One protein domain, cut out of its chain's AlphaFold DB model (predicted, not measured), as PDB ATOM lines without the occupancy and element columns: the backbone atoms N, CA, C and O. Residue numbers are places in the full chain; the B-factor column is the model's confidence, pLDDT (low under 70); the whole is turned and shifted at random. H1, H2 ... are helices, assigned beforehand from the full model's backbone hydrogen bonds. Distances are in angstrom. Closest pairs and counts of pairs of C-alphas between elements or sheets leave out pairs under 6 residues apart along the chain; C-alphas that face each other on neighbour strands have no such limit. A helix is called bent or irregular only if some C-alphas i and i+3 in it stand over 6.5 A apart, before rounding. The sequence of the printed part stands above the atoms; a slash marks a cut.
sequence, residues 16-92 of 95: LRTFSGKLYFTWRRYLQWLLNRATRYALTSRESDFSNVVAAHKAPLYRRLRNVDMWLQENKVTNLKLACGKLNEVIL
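This is residues 16 to 92 of the 95 residues of an uncharacterized protein of Desulfitobacterium dehalogenans (strain ATCC 51507 / DSM 9161 / JW/IU-DC1) (UniProt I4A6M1). Two helices are splayed like the legs of an open V whose narrow end is bridged by loop rather than closed by contact. H1 is a free arm, and the long link from it swings out in a wide loop, with residues 51 to 60 standing free, before returning to the far end of the other leg, H2. The printed part has 77 residues, with two named helices in the order H1, H2 and no named strand; the class is all helix. The whole is extended, with a radius of gyration of the C-alphas of 20.1 A, and flat, spanning 50 by 42 by 21 A.

H1, residues 16 to 38, is the longest helix by residues, and residues 16 to 39 stand free. H1 and H2, residues 70 to 87, are apart, with no C-alpha of the one within 8 A of the other. Between them, residues 44 to 45 form a short antiparallel pairing with residues 90 to 91, which follow H2. In the helix backbones, 17 of 19 O i to N i+4 pairs of H1 and 13 of 14 of H2 are within hydrogen-bond range.

H1 runs 34.2 A from C-alpha 16 at (20.032, -29.996, 38.467) to C-alpha 38 at (-9.468, -36.569, 22.544). It is irregular: C-alphas 35 and 38 are 7.2 A apart. H2 runs 25.6 A from C-alpha 70 to C-alpha 87 at (-2.931, -48.127, 6.940).

The two C-alphas farthest apart, those of Leu 16 and Ser 51, are 53.7 A apart. The printed part has no cut. The link from H1 to H2 is long, with 31 residues. Mean pLDDT of the printed part is 82.3; residues 36 to 49 are under 70.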
ATOM      1  N   LEU A  16      21.408 -30.096  37.967       86.19
ATOM      2  CA  LEU A  16      20.032 -29.996  38.467       86.19
ATOM      3  C   LEU A  16      19.104 -29.323  37.453       86.19
ATOM      4  O   LEU A  16      18.049 -29.858  37.138       86.19
ATOM      5  N   ARG A  17      19.526 -28.204  36.853       86.38
ATOM      6  CA  ARG A  17      18.715 -27.485  35.860       86.38
ATOM      7  C   ARG A  17      18.464 -28.318  34.605       86.38
ATOM      8  O   ARG A  17      17.353 -28.319  34.077       86.38
ATOM      9  N   THR A  18      19.474 -29.044  34.138       83.81
ATOM     10  CA  THR A  18      19.322 -29.962  33.003       83.81
ATOM     11  C   THR A  18      18.381 -31.117  33.342       83.81
ATOM     12  O   THR A  18      17.554 -31.488  32.511       83.81
ATOM     13  N   PHE A  19      18.477 -31.668  34.553       90.50
ATOM     14  CA  PHE A  19      17.598 -32.739  35.015       90.50
ATOM     15  C   PHE A  19      16.144 -32.272  35.134       90.50
ATOM     16  O   PHE A  19      15.275 -32.872  34.508       90.50
ATOM     17  N   SER A  20      15.880 -31.161  35.828       91.25
ATOM     18  CA  SER A  20      14.530 -30.602  35.974       91.25
ATOM     19  C   SER A  20      13.917 -30.224  34.628       91.25
ATOM     20  O   SER A  20      12.742 -30.492  34.403       91.25
ATOM     21  N   GLY A  21      14.707 -29.667  33.702       90.56
ATOM     22  CA  GLY A  21      14.246 -29.378  32.344       90.56
ATOM     23  C   GLY A  21      13.844 -30.650  31.598       90.56
ATOM     24  O   GLY A  21      12.730 -30.738  31.083       90.56
ATOM     25  N   LYS A  22      14.713 -31.669  31.587       91.00
ATOM     26  CA  LYS A  22      14.400 -32.973  30.982       91.00
ATOM     27  C   LYS A  22      13.137 -33.572  31.585       91.00
ATOM     28  O   LYS A  22      12.261 -33.986  30.833       91.00
ATOM     29  N   LEU A  23      13.043 -33.586  32.910       94.62
ATOM     30  CA  LEU A  23      11.909 -34.128  33.641       94.62
ATOM     31  C   LEU A  23      10.629 -33.380  33.250       94.62
ATOM     32  O   LEU A  23       9.710 -33.997  32.724       94.62
ATOM     33  N   TYR A  24      10.608 -32.053  33.381       95.00
ATOM     34  CA  TYR A  24       9.461 -31.211  33.036       95.00
ATOM     35  C   TYR A  24       8.980 -31.429  31.597       95.00
ATOM     36  O   TYR A  24       7.801 -31.699  31.382       95.00
ATOM     37  N   PHE A  25       9.870 -31.365  30.600       92.69
ATOM     38  CA  PHE A  25       9.470 -31.545  29.199       92.69
ATOM     39  C   PHE A  25       9.014 -32.973  28.891       92.69
ATOM     40  O   PHE A  25       8.131 -33.167  28.052       92.69
ATOM     41  N   THR A  26       9.590 -33.963  29.574       92.50
ATOM     42  CA  THR A  26       9.188 -35.366  29.458       92.50
ATOM     43  C   THR A  26       7.786 -35.562  30.026       92.50
ATOM     44  O   THR A  26       6.905 -36.033  29.311       92.50
ATOM     45  N   TRP A  27       7.533 -35.110  31.257       94.12
ATOM     46  CA  TRP A  27       6.204 -35.170  31.869       94.12
ATOM     47  C   TRP A  27       5.177 -34.359  31.093       94.12
ATOM     48  O   TRP A  27       4.091 -34.863  30.855       94.12
ATOM     49  N   ARG A  28       5.514 -33.157  30.611       90.62
ATOM     50  CA  ARG A  28       4.616 -32.360  29.765       90.62
ATOM     51  C   ARG A  28       4.177 -33.131  28.523       90.62
ATOM     52  O   ARG A  28       3.006 -33.088  28.170       90.62
ATOM     53  N   ARG A  29       5.097 -33.857  27.877       87.62
ATOM     54  CA  ARG A  29       4.780 -34.711  26.723       87.62
ATOM     55  C   ARG A  29       3.879 -35.881  27.113       87.62
ATOM     56  O   ARG A  29       2.907 -36.137  26.413       87.62
ATOM     57  N   TYR A  30       4.170 -36.561  28.219       88.56
ATOM     58  CA  TYR A  30       3.331 -37.662  28.700       88.56
ATOM     59  C   TYR A  30       1.931 -37.189  29.101       88.56
ATOM     60  O   TYR A  30       0.949 -37.809  28.707       88.56
ATOM     61  N   LEU A  31       1.827 -36.064  29.809       90.00
ATOM     62  CA  LEU A  31       0.556 -35.424  30.142       90.00
ATOM     63  C   LEU A  31      -0.200 -35.040  28.877       90.00
ATOM     64  O   LEU A  31      -1.386 -35.325  28.780       90.00
ATOM     65  N   GLN A  32       0.484 -34.469  27.884       85.50
ATOM     66  CA  GLN A  32      -0.121 -34.185  26.593       85.50
ATOM     67  C   GLN A  32      -0.660 -35.466  25.955       85.50
ATOM     68  O   GLN A  32      -1.804 -35.456  25.549       85.50
ATOM     69  N   TRP A  33       0.077 -36.578  25.910       83.44
ATOM     70  CA  TRP A  33      -0.430 -37.837  25.344       83.44
ATOM     71  C   TRP A  33      -1.614 -38.430  26.115       83.44
ATOM     72  O   TRP A  33      -2.545 -38.945  25.498       83.44
ATOM     73  N   LEU A  34      -1.594 -38.343  27.446       82.12
ATOM     74  CA  LEU A  34      -2.670 -38.841  28.304       82.12
ATOM     75  C   LEU A  34      -3.943 -37.988  28.176       82.12
ATOM     76  O   LEU A  34      -5.035 -38.536  28.041       82.12
ATOM     77  N   LEU A  35      -3.807 -36.660  28.174       80.00
ATOM     78  CA  LEU A  35      -4.917 -35.705  28.062       80.00
ATOM     79  C   LEU A  35      -5.439 -35.598  26.619       80.00
ATOM     80  O   LEU A  35      -6.643 -35.494  26.397       80.00
ATOM     81  N   ASN A  36      -4.559 -35.722  25.621       66.75
ATOM     82  CA  ASN A  36      -4.896 -35.697  24.194       66.75
ATOM     83  C   ASN A  36      -5.503 -37.011  23.679       66.75
ATOM     84  O   ASN A  36      -5.574 -37.233  22.472       66.75
ATOM     85  N   ARG A  37      -6.047 -37.861  24.554       57.09
ATOM     86  CA  ARG A  37      -6.900 -38.986  24.135       57.09
ATOM     87  C   ARG A  37      -8.129 -38.526  23.321       57.09
ATOM     88  O   ARG A  37      -8.756 -39.337  22.644       57.09
ATOM     89  N   ALA A  38      -8.451 -37.228  23.364       55.88
ATOM     90  CA  ALA A  38      -9.468 -36.569  22.544       55.88
ATOM     91  C   ALA A  38      -8.970 -36.066  21.170       55.88
ATOM     92  O   ALA A  38      -9.799 -35.912  20.272       55.88
ATOM     93  N   THR A  39      -7.663 -35.840  20.952       58.34
ATOM     94  CA  THR A  39      -7.156 -35.481  19.613       58.34
ATOM     95  C   THR A  39      -7.033 -36.741  18.790       58.34
ATOM     96  O   THR A  39      -6.019 -37.438  18.749       58.34
ATOM     97  N   ARG A  40      -8.148 -37.088  18.187       59.78
ATOM     98  CA  ARG A  40      -8.278 -38.313  17.448       59.78
ATOM     99  C   ARG A  40      -7.847 -38.062  15.994       59.78
ATOM    100  O   ARG A  40      -8.671 -37.789  15.128       59.78
ATOM    101  N   TYR A  41      -6.535 -38.109  15.757       65.31
ATOM    102  CA  TYR A  41      -5.918 -37.764  14.466       65.31
ATOM    103  C   TYR A  41      -6.376 -38.652  13.298       65.31
ATOM    104  O   TYR A  41      -6.417 -38.184  12.168       65.31
ATOM    105  N   ALA A  42      -6.725 -39.911  13.574       63.16
ATOM    106  CA  ALA A  42      -6.982 -40.954  12.582       63.16
ATOM    107  C   ALA A  42      -8.191 -41.819  12.984       63.16
ATOM    108  O   ALA A  42      -8.040 -42.982  13.346       63.16
ATOM    109  N   LEU A  43      -9.392 -41.237  13.029       61.78
ATOM    110  CA  LEU A  43     -10.609 -41.989  13.396       61.78
ATOM    111  C   LEU A  43     -11.392 -42.529  12.230       61.78
ATOM    112  O   LEU A  43     -12.159 -43.474  12.386       61.78
ATOM    113  N   THR A  44     -11.326 -41.811  11.121       62.44
ATOM    114  CA  THR A  44     -12.238 -42.027  10.022       62.44
ATOM    115  C   THR A  44     -11.463 -42.816   8.994       62.44
ATOM    116  O   THR A  44     -10.593 -42.272   8.321       62.44
ATOM    117  N   SER A  45     -11.755 -44.110   8.928       61.72
ATOM    118  CA  SER A  45     -11.463 -44.896   7.738       61.72
ATOM    119  C   SER A  45     -12.610 -44.647   6.777       61.72
ATOM    120  O   SER A  45     -13.772 -44.852   7.138       61.72
ATOM    121  N   ARG A  46     -12.312 -44.130   5.591       65.81
ATOM    122  CA  ARG A  46     -13.290 -44.045   4.511       65.81
ATOM    123  C   ARG A  46     -12.576 -44.424   3.230       65.81
ATOM    124  O   ARG A  46     -11.530 -43.856   2.929       65.81
ATOM    125  N   GLU A  47     -13.190 -45.316   2.467       63.47
ATOM    126  CA  GLU A  47     -12.916 -45.462   1.042       63.47
ATOM    127  C   GLU A  47     -13.348 -44.157   0.362       63.47
ATOM    128  O   GLU A  47     -14.499 -43.965  -0.031       63.47
ATOM    129  N   SER A  48     -12.465 -43.165   0.372       62.44
ATOM    130  CA  SER A  48     -12.651 -41.920  -0.356       62.44
ATOM    131  C   SER A  48     -11.543 -41.798  -1.377       62.44
ATOM    132  O   SER A  48     -10.369 -41.718  -1.010       62.44
ATOM    133  N   ASP A  49     -11.933 -41.742  -2.646       64.50
ATOM    134  CA  ASP A  49     -11.025 -41.465  -3.746       64.50
ATOM    135  C   ASP A  49     -10.511 -40.029  -3.619       64.50
ATOM    136  O   ASP A  49     -11.171 -39.047  -3.972       64.50
ATOM    137  N   PHE A  50      -9.314 -39.890  -3.056       71.62
ATOM    138  CA  PHE A  50      -8.607 -38.621  -3.058       71.62
ATOM    139  C   PHE A  50      -8.105 -38.352  -4.478       71.62
ATOM    140  O   PHE A  50      -7.168 -38.988  -4.947       71.62
ATOM    141  N   SER A  51      -8.718 -37.377  -5.150       75.44
ATOM    142  CA  SER A  51      -8.375 -36.988  -6.529       75.44
ATOM    143  C   SER A  51      -6.917 -36.512  -6.690       75.44
ATOM    144  O   SER A  51      -6.339 -36.609  -7.770       75.44
ATOM    145  N   ASN A  52      -6.279 -36.046  -5.608       77.88
ATOM    146  CA  ASN A  52      -4.937 -35.465  -5.648       77.88
ATOM    147  C   ASN A  52      -3.930 -36.280  -4.823       77.88
ATOM    148  O   ASN A  52      -4.050 -36.379  -3.601       77.88
ATOM    149  N   VAL A  53      -2.893 -36.802  -5.483       81.94
ATOM    150  CA  VAL A  53      -1.762 -37.498  -4.844       81.94
ATOM    151  C   VAL A  53      -0.614 -36.510  -4.621       81.94
ATOM    152  O   VAL A  53      -0.050 -35.987  -5.576       81.94
ATOM    153  N   VAL A  54      -0.241 -36.271  -3.359       85.94
ATOM    154  CA  VAL A  54       0.835 -35.321  -2.993       85.94
ATOM    155  C   VAL A  54       2.229 -35.917  -3.206       85.94
ATOM    156  O   VAL A  54       3.151 -35.223  -3.628       85.94
ATOM    157  N   ALA A  55       2.401 -37.205  -2.911       83.62
ATOM    158  CA  ALA A  55       3.663 -37.910  -3.087       83.62
ATOM    159  C   ALA A  55       3.409 -39.404  -3.304       83.62
ATOM    160  O   ALA A  55       2.606 -40.013  -2.602       83.62
ATOM    161  N   ALA A  56       4.139 -40.001  -4.244       85.19
ATOM    162  CA  ALA A  56       4.149 -41.440  -4.465       85.19
ATOM    163  C   ALA A  56       5.584 -41.950  -4.326       85.19
ATOM    164  O   ALA A  56       6.495 -41.456  -4.989       85.19
ATOM    165  N   HIS A  57       5.793 -42.947  -3.469       84.25
ATOM    166  CA  HIS A  57       7.099 -43.565  -3.277       84.25
ATOM    167  C   HIS A  57       7.043 -45.048  -3.638       84.25
ATOM    168  O   HIS A  57       6.174 -45.778  -3.165       84.25
ATOM    169  N   LYS A  58       7.993 -45.502  -4.461       84.25
ATOM    170  CA  LYS A  58       8.194 -46.917  -4.791       84.25
ATOM    171  C   LYS A  58       9.601 -47.309  -4.360       84.25
ATOM    172  O   LYS A  58      10.577 -46.855  -4.951       84.25
ATOM    173  N   ALA A  59       9.696 -48.140  -3.328       84.25
ATOM    174  CA  ALA A  59      10.964 -48.685  -2.859       84.25
ATOM    175  C   ALA A  59      11.146 -50.123  -3.375       84.25
ATOM    176  O   ALA A  59      10.194 -50.906  -3.317       84.25
ATOM    177  N   PRO A  60      12.353 -50.515  -3.825       88.12
ATOM    178  CA  PRO A  60      12.641 -51.913  -4.129       88.12
ATOM    179  C   PRO A  60      12.550 -52.754  -2.845       88.12
ATOM    180  O   PRO A  60      13.244 -52.486  -1.862       88.12
ATOM    181  N   LEU A  61      11.677 -53.767  -2.852       87.69
ATOM    182  CA  LEU A  61      11.431 -54.628  -1.689       87.69
ATOM    183  C   LEU A  61      12.495 -55.715  -1.514       87.69
ATOM    184  O   LEU A  61      12.876 -56.013  -0.384       87.69
ATOM    185  N   TYR A  62      12.999 -56.250  -2.626       90.94
ATOM    186  CA  TYR A  62      14.021 -57.291  -2.649       90.94
ATOM    187  C   TYR A  62      15.314 -56.740  -3.238       90.94
ATOM    188  O   TYR A  62      15.320 -56.179  -4.334       90.94
ATOM    189  N   ARG A  63      16.422 -56.913  -2.517       90.75
ATOM    190  CA  ARG A  63      17.770 -56.621  -3.017       90.75
ATOM    191  C   ARG A  63      18.782 -57.544  -2.357       90.75
ATOM    192  O   ARG A  63      18.704 -57.778  -1.158       90.75
ATOM    193  N   ARG A  64      19.781 -58.035  -3.087       88.56
ATOM    194  CA  ARG A  64      20.848 -58.828  -2.457       88.56
ATOM    195  C   ARG A  64      21.711 -57.915  -1.583       88.56
ATOM    196  O   ARG A  64      22.295 -56.952  -2.071       88.56
ATOM    197  N   LEU A  65      21.742 -58.200  -0.286       87.44
ATOM    198  CA  LEU A  65      22.569 -57.511   0.703       87.44
ATOM    199  C   LEU A  65      23.737 -58.418   1.088       87.44
ATOM    200  O   LEU A  65      23.578 -59.631   1.190       87.44
ATOM    201  N   ARG A  66      24.913 -57.830   1.314       88.25
ATOM    202  CA  ARG A  66      26.075 -58.582   1.798       88.25
ATOM    203  C   ARG A  66      25.812 -59.027   3.238       88.25
ATOM    204  O   ARG A  66      25.489 -58.183   4.070       88.25
ATOM    205  N   ASN A  67      26.001 -60.315   3.524       87.38
ATOM    206  CA  ASN A  67      25.879 -60.912   4.862       87.38
ATOM    207  C   ASN A  67      24.471 -60.830   5.485       87.38
ATOM    208  O   ASN A  67      24.348 -60.705   6.700       87.38
ATOM    209  N   VAL A  68      23.409 -60.857   4.673       85.75
ATOM    210  CA  VAL A  68      22.025 -60.894   5.169       85.75
ATOM    211  C   VAL A  68      21.242 -61.946   4.398       85.75
ATOM    212  O   VAL A  68      21.200 -61.904   3.168       85.75
ATOM    213  N   ASP A  69      20.580 -62.842   5.127       90.50
ATOM    214  CA  ASP A  69      19.735 -63.873   4.535       90.50
ATOM    215  C   ASP A  69      18.498 -63.274   3.863       90.50
ATOM    216  O   ASP A  69      17.858 -62.344   4.369       90.50
ATOM    217  N   MET A  70      18.117 -63.851   2.723       91.00
ATOM    218  CA  MET A  70      16.933 -63.422   1.972       91.00
ATOM    219  C   MET A  70      15.634 -63.589   2.773       91.00
ATOM    220  O   MET A  70      14.735 -62.762   2.639       91.00
ATOM    221  N   TRP A  71      15.576 -64.568   3.680       93.31
ATOM    222  CA  TRP A  71      14.445 -64.809   4.584       93.31
ATOM    223  C   TRP A  71      14.043 -63.572   5.407       93.31
ATOM    224  O   TRP A  71      12.863 -63.291   5.615       93.31
ATOM    225  N   LEU A  72      15.012 -62.754   5.836       91.25
ATOM    226  CA  LEU A  72      14.715 -61.518   6.572       91.25
ATOM    227  C   LEU A  72      13.988 -60.487   5.699       91.25
ATOM    228  O   LEU A  72      13.163 -59.716   6.196       91.25
ATOM    229  N   GLN A  73      14.267 -60.475   4.395       91.00
ATOM    230  CA  GLN A  73      13.568 -59.605   3.451       91.00
ATOM    231  C   GLN A  73      12.147 -60.100   3.191       91.00
ATOM    232  O   GLN A  73      11.239 -59.275   3.132       91.00
ATOM    233  N   GLU A  74      11.926 -61.412   3.126       93.50
ATOM    234  CA  GLU A  74      10.582 -61.998   3.024       93.50
ATOM    235  C   GLU A  74       9.718 -61.617   4.232       93.50
ATOM    236  O   GLU A  74       8.618 -61.091   4.061       93.50
ATOM    237  N   ASN A  75      10.254 -61.742   5.450       93.69
ATOM    238  CA  ASN A  75       9.558 -61.320   6.672       93.69
ATOM    239  C   ASN A  75       9.231 -59.826   6.668       93.69
ATOM    240  O   ASN A  75       8.125 -59.416   7.027       93.69
ATOM    241  N   LYS A  76      10.178 -58.994   6.218       91.81
ATOM    242  CA  LYS A  76       9.947 -57.557   6.054       91.81
ATOM    243  C   LYS A  76       8.801 -57.292   5.077       91.81
ATOM    244  O   LYS A  76       7.949 -56.456   5.367       91.81
ATOM    245  N   VAL A  77       8.767 -57.982   3.937       93.00
ATOM    246  CA  VAL A  77       7.704 -57.824   2.935       93.00
ATOM    247  C   VAL A  77       6.354 -58.269   3.487       93.00
ATOM    248  O   VAL A  77       5.370 -57.557   3.303       93.00
ATOM    249  N   THR A  78       6.295 -59.384   4.212       93.69
ATOM    250  CA  THR A  78       5.071 -59.846   4.880       93.69
ATOM    251  C   THR A  78       4.563 -58.816   5.887       93.69
ATOM    252  O   THR A  78       3.392 -58.442   5.844       93.69
ATOM    253  N   ASN A  79       5.444 -58.263   6.724       93.50
ATOM    254  CA  ASN A  79       5.078 -57.210   7.672       93.50
ATOM    255  C   ASN A  79       4.565 -55.949   6.971       93.50
ATOM    256  O   ASN A  79       3.580 -55.362   7.414       93.50
ATOM    257  N   LEU A  80       5.196 -55.545   5.864       91.75
ATOM    258  CA  LEU A  80       4.734 -54.405   5.071       91.75
ATOM    259  C   LEU A  80       3.351 -54.663   4.468       91.75
ATOM    260  O   LEU A  80       2.502 -53.786   4.555       91.75
ATOM    261  N   LYS A  81       3.083 -55.862   3.935       90.56
ATOM    262  CA  LYS A  81       1.750 -56.232   3.426       90.56
ATOM    263  C   LYS A  81       0.681 -56.136   4.519       90.56
ATOM    264  O   LYS A  81      -0.365 -55.532   4.296       90.56
ATOM    265  N   LEU A  82       0.967 -56.671   5.708       91.38
ATOM    266  CA  LEU A  82       0.063 -56.601   6.863       91.38
ATOM    267  C   LEU A  82      -0.168 -55.158   7.334       91.38
ATOM    268  O   LEU A  82      -1.291 -54.794   7.677       91.38
ATOM    269  N   ALA A  83       0.883 -54.336   7.356       89.19
ATOM    270  CA  ALA A  83       0.792 -52.936   7.754       89.19
ATOM    271  C   ALA A  83       0.012 -52.104   6.731       89.19
ATOM    272  O   ALA A  83      -0.859 -51.332   7.123       89.19
ATOM    273  N   CYS A  84       0.264 -52.292   5.432       86.81
ATOM    274  CA  CYS A  84      -0.470 -51.619   4.362       86.81
ATOM    275  C   CYS A  84      -1.971 -51.901   4.451       86.81
ATOM    276  O   CYS A  84      -2.750 -50.961   4.392       86.81
ATOM    277  N   GLY A  85      -2.386 -53.147   4.705       84.50
ATOM    278  CA  GLY A  85      -3.806 -53.472   4.881       84.50
ATOM    279  C   GLY A  85      -4.492 -52.737   6.042       84.50
ATOM    280  O   GLY A  85      -5.701 -52.568   6.015       84.50
ATOM    281  N   LYS A  86      -3.738 -52.281   7.051       82.25
ATOM    282  CA  LYS A  86      -4.268 -51.506   8.188       82.25
ATOM    283  C   LYS A  86      -4.155 -49.992   8.011       82.25
ATOM    284  O   LYS A  86      -4.829 -49.251   8.716       82.25
ATOM    285  N   LEU A  87      -3.226 -49.543   7.169       80.75
ATOM    286  CA  LEU A  87      -2.931 -48.127   6.940       80.75
ATOM    287  C   LEU A  87      -3.657 -47.563   5.720       80.75
ATOM    288  O   LEU A  87      -3.864 -46.353   5.653       80.75
ATOM    289  N   ASN A  88      -4.015 -48.420   4.763       74.69
ATOM    290  CA  ASN A  88      -4.860 -48.030   3.647       74.69
ATOM    291  C   ASN A  88      -6.166 -47.439   4.203       74.69
ATOM    292  O   ASN A  88      -6.707 -47.957   5.174       74.69
ATOM    293  N   GLU A  89      -6.608 -46.324   3.614       72.94
ATOM    294  CA  GLU A  89      -7.840 -45.586   3.964       72.94
ATOM    295  C   GLU A  89      -7.830 -44.802   5.286       72.94
ATOM    296  O   GLU A  89      -8.837 -44.186   5.645       72.94
ATOM    297  N   VAL A  90      -6.696 -44.730   5.991       77.62
ATOM    298  CA  VAL A  90      -6.597 -43.894   7.194       77.62
ATOM    299  C   VAL A  90      -6.585 -42.410   6.821       77.62
ATOM    300  O   VAL A  90      -5.624 -41.905   6.236       77.62
ATOM    301  N   ILE A  91      -7.628 -41.680   7.226       74.00
ATOM    302  CA  ILE A  91      -7.719 -40.231   7.022       74.00
ATOM    303  C   ILE A  91      -7.152 -39.501   8.235       74.00
ATOM    304  O   ILE A  91      -7.668 -39.614   9.350       74.00
ATOM    305  N   LEU A  92      -6.114 -38.699   7.995       73.12
ATOM    306  CA  LEU A  92      -5.585 -37.771   8.986       73.12
ATOM    307  C   LEU A  92      -6.398 -36.476   8.968       73.12
ATOM    308  O   LEU A  92      -6.385 -35.741   7.983       73.12
TER     309      LEU A  92